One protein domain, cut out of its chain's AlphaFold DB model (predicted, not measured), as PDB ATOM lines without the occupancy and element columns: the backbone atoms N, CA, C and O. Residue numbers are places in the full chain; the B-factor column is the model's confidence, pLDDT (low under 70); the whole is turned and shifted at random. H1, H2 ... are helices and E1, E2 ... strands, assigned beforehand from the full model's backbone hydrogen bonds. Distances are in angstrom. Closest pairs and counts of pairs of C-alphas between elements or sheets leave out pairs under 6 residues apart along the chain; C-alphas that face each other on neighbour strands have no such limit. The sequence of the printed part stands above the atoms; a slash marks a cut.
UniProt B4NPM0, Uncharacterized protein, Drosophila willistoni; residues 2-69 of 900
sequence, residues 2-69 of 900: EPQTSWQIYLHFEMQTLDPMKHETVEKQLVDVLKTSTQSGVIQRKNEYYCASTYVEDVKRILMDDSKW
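What this domain is: This is residues 2 to 69 of the 900 residues of an uncharacterized protein of Drosophila willistoni (UniProt B4NPM0). Picture a helical hairpin, H1 and H2 side by side, with a small head at the end where H1 begins and H2 ends. In that head the two-stranded hairpin of E1 and E2 packs by E1 on the first half of H1, and the short helix H3 sits between E2 and the last residues of H2. Residues 15 to 21, at the turn of the helical hairpin, and the tail of residues 64 to 69 stick out. The printed part has 68 residues with three named helices and two named strands, in the order H1, H2, E1, E2, H3, and the sheet E1 - E2 is antiparallel. The class is mixed, helices and strands; the whole is compact, with a radius of gyration of the C-alphas of 11.8 A and spans of 29 by 28 by 19 A.

Where its parts are: Find C-alpha 3 at (-41.596, 296.850, -6.420); from there H1, residues 3 to 14, runs 16.5 A. Next look at C-alpha 20 at (-38.175, 276.863, -16.495), where H2 begins; it covers residues 20 to 35 and is 22.4 A long. E1, residues 41 to 45, spans 13.1 A, and E2, residues 48 to 52, spans 12.6 A. H3, residues 56 to 63, measures 11.0 A and ends with C-alpha 63 at (-45.397, 289.686, -16.783).

How they stand to each other: Start with the helical hairpin: H1 and H2 touch, and their closest C-alphas, of Glu 14 and His 23, are 6.8 A apart. Their lines stand at a shallow tilt of 6 degrees, opposite ways. Between H1 and E1, 8 pairs of C-alphas are within 8 A, and the closest, those of Gln 4 and Ile 43, are 5.2 A apart. E1 and E2 form a hairpin, antiparallel at 147 degrees; look for N 43 and O 50 at 2.8 A and N 52 and O 41 at 2.9 A, both within hydrogen-bond range. From E2, the closest C-alphas to H3 are those of Ala 52 and Val 59, 6.4 A apart. H2 touches H3 with residues 31 to 35 alone, at a steep tilt of 40 degrees, opposite ways; their closest C-alphas, of Lys 35 and Val 56, are 6.2 A apart. H1 and H3 are apart, as are H2 and E2, and E1 and H3. In H1, H2 and H3 every O i to N i+4 pair is within hydrogen-bond range.

The domain as a whole: The two C-alphas farthest apart, of Leu 18 and Thr 38, are 31.6 A from each other. The printed part has no cut, and its four links between named elements are tight. Read the B-factor column for the model's confidence: the mean pLDDT of the printed part is 71.6, and 28 residues are under 70, namely 38 to 40, 42, 45 and 47 to 69.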
ATOM      1  N   GLU A   2     -39.908 297.429  -1.984       82.75
ATOM      2  CA  GLU A   2     -40.168 298.320  -3.117       82.75
ATOM      3  C   GLU A   2     -40.296 297.498  -4.417       82.75
ATOM      4  O   GLU A   2     -39.401 296.686  -4.674       82.75
ATOM      5  N   PRO A   3     -41.357 297.679  -5.234       78.62
ATOM      6  CA  PRO A   3     -41.596 296.850  -6.420       78.62
ATOM      7  C   PRO A   3     -40.401 296.783  -7.377       78.62
ATOM      8  O   PRO A   3     -40.051 295.704  -7.853       78.62
ATOM      9  N   GLN A   4     -39.705 297.907  -7.574       79.31
ATOM     10  CA  GLN A   4     -38.493 297.993  -8.392       79.31
ATOM     11  C   GLN A   4     -37.340 297.138  -7.826       79.31
ATOM     12  O   GLN A   4     -36.614 296.507  -8.589       79.31
ATOM     13  N   THR A   5     -37.194 297.031  -6.498       84.06
ATOM     14  CA  THR A   5     -36.200 296.130  -5.877       84.06
ATOM     15  C   THR A   5     -36.572 294.663  -6.101       84.06
ATOM     16  O   THR A   5     -35.714 293.852  -6.444       84.06
ATOM     17  N   SER A   6     -37.853 294.313  -5.947       83.75
ATOM     18  CA  SER A   6     -38.343 292.953  -6.204       83.75
ATOM     19  C   SER A   6     -38.152 292.541  -7.672       83.75
ATOM     20  O   SER A   6     -37.747 291.413  -7.942       83.75
ATOM     21  N   TRP A   7     -38.355 293.470  -8.609       81.12
ATOM     22  CA  TRP A   7     -38.114 293.267 -10.039       81.12
ATOM     23  C   TRP A   7     -36.627 293.059 -10.379       81.12
ATOM     24  O   TRP A   7     -36.290 292.139 -11.119       81.12
ATOM     25  N   GLN A   8     -35.713 293.831  -9.782       87.62
ATOM     26  CA  GLN A   8     -34.266 293.635  -9.972       87.62
ATOM     27  C   GLN A   8     -33.780 292.269  -9.449       87.62
ATOM     28  O   GLN A   8     -32.932 291.632 -10.073       87.62
ATOM     29  N   ILE A   9     -34.348 291.777  -8.339       88.19
ATOM     30  CA  ILE A   9     -34.067 290.426  -7.820       88.19
ATOM     31  C   ILE A   9     -34.544 289.346  -8.806       88.19
ATOM     32  O   ILE A   9     -33.840 288.358  -9.014       88.19
ATOM     33  N   TYR A  10     -35.708 289.543  -9.435       90.62
ATOM     34  CA  TYR A  10     -36.243 288.636 -10.451       90.62
ATOM     35  C   TYR A  10     -35.358 288.583 -11.705       90.62
ATOM     36  O   TYR A  10     -34.937 287.494 -12.083       90.62
ATOM     37  N   LEU A  11     -34.976 289.730 -12.282       89.38
ATOM     38  CA  LEU A  11     -34.090 289.786 -13.460       89.38
ATOM     39  C   LEU A  11     -32.736 289.100 -13.198       89.38
ATOM     40  O   LEU A  11     -32.209 288.377 -14.043       89.38
ATOM     41  N   HIS A  12     -32.180 289.276 -11.995       89.94
ATOM     42  CA  HIS A  12     -30.949 288.601 -11.580       89.94
ATOM     43  C   HIS A  12     -31.130 287.076 -11.413       89.94
ATOM     44  O   HIS A  12     -30.171 286.326 -11.584       89.94
ATOM     45  N   PHE A  13     -32.336 286.597 -11.091       88.56
ATOM     46  CA  PHE A  13     -32.652 285.167 -11.028       88.56
ATOM     47  C   PHE A  13     -32.898 284.563 -12.422       88.56
ATOM     48  O   PHE A  13     -32.370 283.491 -12.716       88.56
ATOM     49  N   GLU A  14     -33.620 285.275 -13.292       89.44
ATOM     50  CA  GLU A  14     -33.830 284.952 -14.712       89.44
ATOM     51  C   GLU A  14     -32.483 284.776 -15.440       89.44
ATOM     52  O   GLU A  14     -32.243 283.755 -16.078       89.44
ATOM     53  N   MET A  15     -31.529 285.692 -15.223       86.75
ATOM     54  CA  MET A  15     -30.160 285.580 -15.750       86.75
ATOM     55  C   MET A  15     -29.327 284.420 -15.167       86.75
ATOM     56  O   MET A  15     -28.275 284.098 -15.722       86.75
ATOM     57  N   GLN A  16     -29.733 283.813 -14.047       87.25
ATOM     58  CA  GLN A  16     -28.962 282.773 -13.345       87.25
ATOM     59  C   GLN A  16     -29.596 281.379 -13.384       87.25
ATOM     60  O   GLN A  16     -28.941 280.410 -12.989       87.25
ATOM     61  N   THR A  17     -30.836 281.232 -13.860       84.12
ATOM     62  CA  THR A  17     -31.498 279.929 -13.963       84.12
ATOM     63  C   THR A  17     -32.026 279.666 -15.370       84.12
ATOM     64  O   THR A  17     -32.941 280.316 -15.854       84.12
ATOM     65  N   LEU A  18     -31.465 278.640 -16.014       89.38
ATOM     66  CA  LEU A  18     -31.954 278.083 -17.284       89.38
ATOM     67  C   LEU A  18     -33.052 277.019 -17.069       89.38
ATOM     68  O   LEU A  18     -33.391 276.275 -17.984       89.38
ATOM     69  N   ASP A  19     -33.568 276.894 -15.842       90.75
ATOM     70  CA  ASP A  19     -34.573 275.902 -15.456       90.75
ATOM     71  C   ASP A  19     -35.977 276.542 -15.427       90.75
ATOM     72  O   ASP A  19     -36.277 277.311 -14.502       90.75
ATOM     73  N   PRO A  20     -36.864 276.225 -16.391       75.88
ATOM     74  CA  PRO A  20     -38.175 276.863 -16.495       75.88
ATOM     75  C   PRO A  20     -39.101 276.537 -15.313       75.88
ATOM     76  O   PRO A  20     -39.932 277.366 -14.946       75.88
ATOM     77  N   MET A  21     -38.929 275.387 -14.649       77.12
ATOM     78  CA  MET A  21     -39.726 275.030 -13.465       77.12
ATOM     79  C   MET A  21     -39.367 275.916 -12.264       77.12
ATOM     80  O   MET A  21     -40.226 276.266 -11.450       77.12
ATOM     81  N   LYS A  22     -38.091 276.313 -12.152       83.06
ATOM     82  CA  LYS A  22     -37.648 277.283 -11.139       83.06
ATOM     83  C   LYS A  22     -38.116 278.698 -11.471       83.06
ATOM     84  O   LYS A  22     -38.500 279.419 -10.553       83.06
ATOM     85  N   HIS A  23     -38.123 279.064 -12.752       82.12
ATOM     86  CA  HIS A  23     -38.618 280.355 -13.227       82.12
ATOM     87  C   HIS A  23     -40.093 280.569 -12.848       82.12
ATOM     88  O   HIS A  23     -40.393 281.490 -12.092       82.12
ATOM     89  N   GLU A  24     -40.991 279.655 -13.238       82.06
ATOM     90  CA  GLU A  24     -42.427 279.724 -12.899       82.06
ATOM     91  C   GLU A  24     -42.669 279.750 -11.371       82.06
ATOM     92  O   GLU A  24     -43.573 280.421 -10.867       82.06
ATOM     93  N   THR A  25     -41.832 279.043 -10.601       87.12
ATOM     94  CA  THR A  25     -41.904 279.031  -9.131       87.12
ATOM     95  C   THR A  25     -41.540 280.391  -8.523       87.12
ATOM     96  O   THR A  25     -42.216 280.846  -7.598       87.12
ATOM     97  N   VAL A  26     -40.491 281.052  -9.025       84.75
ATOM     98  CA  VAL A  26     -40.066 282.375  -8.539       84.75
ATOM     99  C   VAL A  26     -40.983 283.485  -9.045       84.75
ATOM    100  O   VAL A  26     -41.277 284.400  -8.283       84.75
ATOM    101  N   GLU A  27     -41.523 283.375 -10.258       83.81
ATOM    102  CA  GLU A  27     -42.545 284.287 -10.783       83.81
ATOM    103  C   GLU A  27     -43.803 284.287  -9.895       83.81
ATOM    104  O   GLU A  27     -44.247 285.344  -9.442       83.81
ATOM    105  N   LYS A  28     -44.326 283.106  -9.532       82.50
ATOM    106  CA  LYS A  28     -45.463 282.982  -8.597       82.50
ATOM    107  C   LYS A  28     -45.154 283.585  -7.222       82.50
ATOM    108  O   LYS A  28     -45.996 284.287  -6.664       82.50
ATOM    109  N   GLN A  29     -43.948 283.365  -6.691       82.00
ATOM    110  CA  GLN A  29     -43.526 283.963  -5.417       82.00
ATOM    111  C   GLN A  29     -43.369 285.489  -5.506       82.00
ATOM    112  O   GLN A  29     -43.773 286.188  -4.579       82.00
ATOM    113  N   LEU A  30     -42.844 286.021  -6.614       83.56
ATOM    114  CA  LEU A  30     -42.763 287.460  -6.873       83.56
ATOM    115  C   LEU A  30     -44.165 288.079  -6.913       83.56
ATOM    116  O   LEU A  30     -44.411 289.081  -6.246       83.56
ATOM    117  N   VAL A  31     -45.092 287.455  -7.643       79.69
ATOM    118  CA  VAL A  31     -46.495 287.877  -7.717       79.69
ATOM    119  C   VAL A  31     -47.141 287.885  -6.326       79.69
ATOM    120  O   VAL A  31     -47.809 288.857  -5.986       79.69
ATOM    121  N   ASP A  32     -46.909 286.877  -5.482       77.75
ATOM    122  CA  ASP A  32     -47.450 286.847  -4.112       77.75
ATOM    123  C   ASP A  32     -46.792 287.876  -3.165       77.75
ATOM    124  O   ASP A  32     -47.464 288.439  -2.293       77.75
ATOM    125  N   VAL A  33     -45.512 288.205  -3.366       79.12
ATOM    126  CA  VAL A  33     -44.829 289.313  -2.668       79.12
ATOM    127  C   VAL A  33     -45.358 290.681  -3.122       79.12
ATOM    128  O   VAL A  33     -45.512 291.580  -2.294       79.12
ATOM    129  N   LEU A  34     -45.689 290.847  -4.405       77.56
ATOM    130  CA  LEU A  34     -46.273 292.084  -4.932       77.56
ATOM    131  C   LEU A  34     -47.741 292.250  -4.499       77.56
ATOM    132  O   LEU A  34     -48.092 293.321  -4.014       77.56
ATOM    133  N   LYS A  35     -48.559 291.182  -4.523       72.50
ATOM    134  CA  LYS A  35     -49.924 291.150  -3.940       72.50
ATOM    135  C   LYS A  35     -49.973 291.588  -2.474       72.50
ATOM    136  O   LYS A  35     -50.991 292.097  -2.017       72.50
ATOM    137  N   THR A  36     -48.907 291.327  -1.717       71.38
ATOM    138  CA  THR A  36     -48.807 291.661  -0.286       71.38
ATOM    139  C   THR A  36     -48.064 292.975  -0.017       71.38
ATOM    140  O   THR A  36     -47.915 293.371   1.141       71.38
ATOM    141  N   SER A  37     -47.640 293.693  -1.062       73.25
ATOM    142  CA  SER A  37     -47.040 295.021  -0.946       73.25
ATOM    143  C   SER A  37     -48.113 296.109  -0.986       73.25
ATOM    144  O   SER A  37     -48.796 296.295  -1.985       73.25
ATOM    145  N   THR A  38     -48.220 296.896   0.085       55.53
ATOM    146  CA  THR A  38     -49.076 298.097   0.127       55.53
ATOM    147  C   THR A  38     -48.448 299.311  -0.570       55.53
ATOM    148  O   THR A  38     -49.050 300.383  -0.601       55.53
ATOM    149  N   GLN A  39     -47.237 299.170  -1.119       66.25
ATOM    150  CA  GLN A  39     -46.547 300.219  -1.866       66.25
ATOM    151  C   GLN A  39     -46.838 300.075  -3.363       66.25
ATOM    152  O   GLN A  39     -46.225 299.243  -4.032       66.25
ATOM    153  N   SER A  40     -47.728 300.928  -3.881       66.94
ATOM    154  CA  SER A  40     -47.754 301.254  -5.313       66.94
ATOM    155  C   SER A  40     -46.402 301.851  -5.719       66.94
ATOM    156  O   SER A  40     -45.786 302.586  -4.943       66.94
ATOM    157  N   GLY A  41     -45.919 301.517  -6.913       74.94
ATOM    158  CA  GLY A  41     -44.606 301.941  -7.391       74.94
ATOM    159  C   GLY A  41     -44.447 301.757  -8.894       74.94
ATOM    160  O   GLY A  41     -45.199 301.019  -9.526       74.94
ATOM    161  N   VAL A  42     -43.462 302.436  -9.475       65.88
ATOM    162  CA  VAL A  42     -43.176 302.349 -10.911       65.88
ATOM    163  C   VAL A  42     -42.079 301.314 -11.143       65.88
ATOM    164  O   VAL A  42     -40.986 301.429 -10.592       65.88
ATOM    165  N   ILE A  43     -42.375 300.307 -11.960       75.38
ATOM    166  CA  ILE A  43     -41.410 299.316 -12.442       75.38
ATOM    167  C   ILE A  43     -40.866 299.811 -13.783       75.38
ATOM    168  O   ILE A  43     -41.641 300.181 -14.663       75.38
ATOM    169  N   GLN A  44     -39.544 299.815 -13.961       71.12
ATOM    170  CA  GLN A  44     -38.927 300.202 -15.235       71.12
ATOM    171  C   GLN A  44     -38.412 298.972 -15.992       71.12
ATOM    172  O   GLN A  44     -37.601 298.204 -15.469       71.12
ATOM    173  N   ARG A  45     -38.845 298.798 -17.246       68.94
ATOM    174  CA  ARG A  45     -38.432 297.695 -18.134       68.94
ATOM    175  C   ARG A  45     -38.131 298.278 -19.514       68.94
ATOM    176  O   ARG A  45     -38.996 298.898 -20.109       68.94
ATOM    177  N   LYS A  46     -36.902 298.102 -20.019       72.38
ATOM    178  CA  LYS A  46     -36.481 298.512 -21.383       72.38
ATOM    179  C   LYS A  46     -36.869 299.967 -21.764       72.38
ATOM    180  O   LYS A  46     -37.393 300.204 -22.843       72.38
ATOM    181  N   ASN A  47     -36.582 300.931 -20.882       66.50
ATOM    182  CA  ASN A  47     -36.941 302.366 -20.965       66.50
ATOM    183  C   ASN A  47     -38.432 302.724 -20.796       66.50
ATOM    184  O   ASN A  47     -38.747 303.907 -20.683       66.50
ATOM    185  N   GLU A  48     -39.332 301.750 -20.697       64.25
ATOM    186  CA  GLU A  48     -40.751 301.971 -20.407       64.25
ATOM    187  C   GLU A  48     -41.020 301.962 -18.893       64.25
ATOM    188  O   GLU A  48     -40.347 301.262 -18.125       64.25
ATOM    189  N   TYR A  49     -42.017 302.742 -18.465       65.69
ATOM    190  CA  TYR A  49     -42.414 302.909 -17.066       65.69
ATOM    191  C   TYR A  49     -43.806 302.317 -16.830       65.69
ATOM    192  O   TYR A  49     -44.800 302.804 -17.365       65.69
ATOM    193  N   TYR A  50     -43.874 301.288 -15.992       66.12
ATOM    194  CA  TYR A  50     -45.088 300.550 -15.672       66.12
ATOM    195  C   TYR A  50     -45.534 300.880 -14.245       66.12
ATOM    196  O   TYR A  50     -44.878 300.499 -13.275       66.12
ATOM    197  N   CYS A  51     -46.650 301.588 -14.094       56.97
ATOM    198  CA  CYS A  51     -47.233 301.856 -12.779       56.97
ATOM    199  C   CYS A  51     -47.877 300.580 -12.219       56.97
ATOM    200  O   CYS A  51     -48.964 300.197 -12.647       56.97
ATOM    201  N   ALA A  52     -47.234 299.942 -11.238       58.84
ATOM    202  CA  ALA A  52     -47.818 298.833 -10.496       58.84
ATOM    203  C   ALA A  52     -48.890 299.370  -9.534       58.84
ATOM    204  O   ALA A  52     -48.621 299.677  -8.369       58.84
ATOM    205  N   SER A  53     -50.115 299.501 -10.051       51.31
ATOM    206  CA  SER A  53     -51.311 299.655  -9.227       51.31
ATOM    207  C   SER A  53     -51.491 298.412  -8.338       51.31
ATOM    208  O   SER A  53     -50.929 297.349  -8.602       51.31
ATOM    209  N   THR A  54     -52.285 298.518  -7.273       48.59
ATOM    210  CA  THR A  54     -52.500 297.417  -6.316       48.59
ATOM    211  C   THR A  54     -53.364 296.264  -6.858       48.59
ATOM    212  O   THR A  54     -53.747 295.386  -6.087       48.59
ATOM    213  N   TYR A  55     -53.698 296.251  -8.153       51.66
ATOM    214  CA  TYR A  55     -54.470 295.181  -8.784       51.66
ATOM    215  C   TYR A  55     -53.568 294.060  -9.314       51.66
ATOM    216  O   TYR A  55     -52.621 294.275 -10.071       51.66
ATOM    217  N   VAL A  56     -53.895 292.828  -8.919       51.22
ATOM    218  CA  VAL A  56     -53.133 291.602  -9.222       51.22
ATOM    219  C   VAL A  56     -53.006 291.379 -10.731       51.22
ATOM    220  O   VAL A  56     -51.978 290.928 -11.236       51.22
ATOM    221  N   GLU A  57     -54.065 291.736 -11.445       54.47
ATOM    222  CA  GLU A  57     -54.218 291.610 -12.882       54.47
ATOM    223  C   GLU A  57     -53.271 292.548 -13.640       54.47
ATOM    224  O   GLU A  57     -52.868 292.213 -14.749       54.47
ATOM    225  N   ASP A  58     -52.863 293.685 -13.067       57.09
ATOM    226  CA  ASP A  58     -51.889 294.588 -13.695       57.09
ATOM    227  C   ASP A  58     -50.491 293.973 -13.649       57.09
ATOM    228  O   ASP A  58     -49.848 293.826 -14.686       57.09
ATOM    229  N   VAL A  59     -50.060 293.501 -12.473       59.47
ATOM    230  CA  VAL A  59     -48.777 292.794 -12.304       59.47
ATOM    231  C   VAL A  59     -48.711 291.559 -13.209       59.47
ATOM    232  O   VAL A  59     -47.701 291.335 -13.873       59.47
ATOM    233  N   LYS A  60     -49.800 290.785 -13.300       55.66
ATOM    234  CA  LYS A  60     -49.868 289.624 -14.195       55.66
ATOM    235  C   LYS A  60     -49.821 290.020 -15.680       55.66
ATOM    236  O   LYS A  60     -49.140 289.354 -16.453       55.66
ATOM    237  N   ARG A  61     -50.494 291.103 -16.088       62.44
ATOM    238  CA  ARG A  61     -50.449 291.614 -17.473       62.44
ATOM    239  C   ARG A  61     -49.070 292.165 -17.856       62.44
ATOM    240  O   ARG A  61     -48.655 291.975 -18.992       62.44
ATOM    241  N   ILE A  62     -48.337 292.762 -16.913       61.56
ATOM    242  CA  ILE A  62     -46.946 293.218 -17.106       61.56
ATOM    243  C   ILE A  62     -45.986 292.031 -17.319       61.56
ATOM    244  O   ILE A  62     -45.043 292.142 -18.100       61.56
ATOM    245  N   LEU A  63     -46.223 290.895 -16.653       62.94
ATOM    246  CA  LEU A  63     -45.397 289.686 -16.783       62.94
ATOM    247  C   LEU A  63     -45.654 288.898 -18.079       62.94
ATOM    248  O   LEU A  63     -44.721 288.319 -18.624       62.94
ATOM    249  N   MET A  64     -46.891 288.881 -18.590       61.22
ATOM    250  CA  MET A  64     -47.296 288.006 -19.707       61.22
ATOM    251  C   MET A  64     -47.079 288.582 -21.126       61.22
ATOM    252  O   MET A  64     -47.543 287.989 -22.093       61.22
ATOM    253  N   ASP A  65     -46.348 289.697 -21.263       54.94
ATOM    254  CA  ASP A  65     -45.811 290.235 -22.535       54.94
ATOM    255  C   ASP A  65     -46.849 290.527 -23.653       54.94
ATOM    256  O   ASP A  65     -46.510 290.566 -24.841       54.94
ATOM    257  N   ASP A  66     -48.113 290.785 -23.280       41.50
ATOM    258  CA  ASP A  66     -49.277 291.000 -24.164       41.50
ATOM    259  C   ASP A  66     -49.201 292.339 -24.950       41.50
ATOM    260  O   ASP A  66     -49.945 293.303 -24.746       41.50
ATOM    261  N   SER A  67     -48.254 292.394 -25.887       39.09
ATOM    262  CA  SER A  67     -47.707 293.590 -26.551       39.09
ATOM    263  C   SER A  67     -48.640 294.269 -27.577       39.09
ATOM    264  O   SER A  67     -48.170 294.860 -28.548       39.09
ATOM    265  N   LYS A  68     -49.967 294.151 -27.426       36.62
ATOM    266  CA  LYS A  68     -50.964 294.566 -28.438       36.62
ATOM    267  C   LYS A  68     -52.021 295.576 -27.974       36.62
ATOM    268  O   LYS A  68     -52.860 295.952 -28.786       36.62
ATOM    269  N   TRP A  69     -52.000 296.019 -26.712       34.38
ATOM    270  CA  TRP A  69     -53.154 296.709 -26.101       34.38
ATOM    271  C   TRP A  69     -52.894 298.070 -25.437       34.38
ATOM    272  O   TRP A  69     -53.808 298.613 -24.819       34.38
TER     273      TRP A  69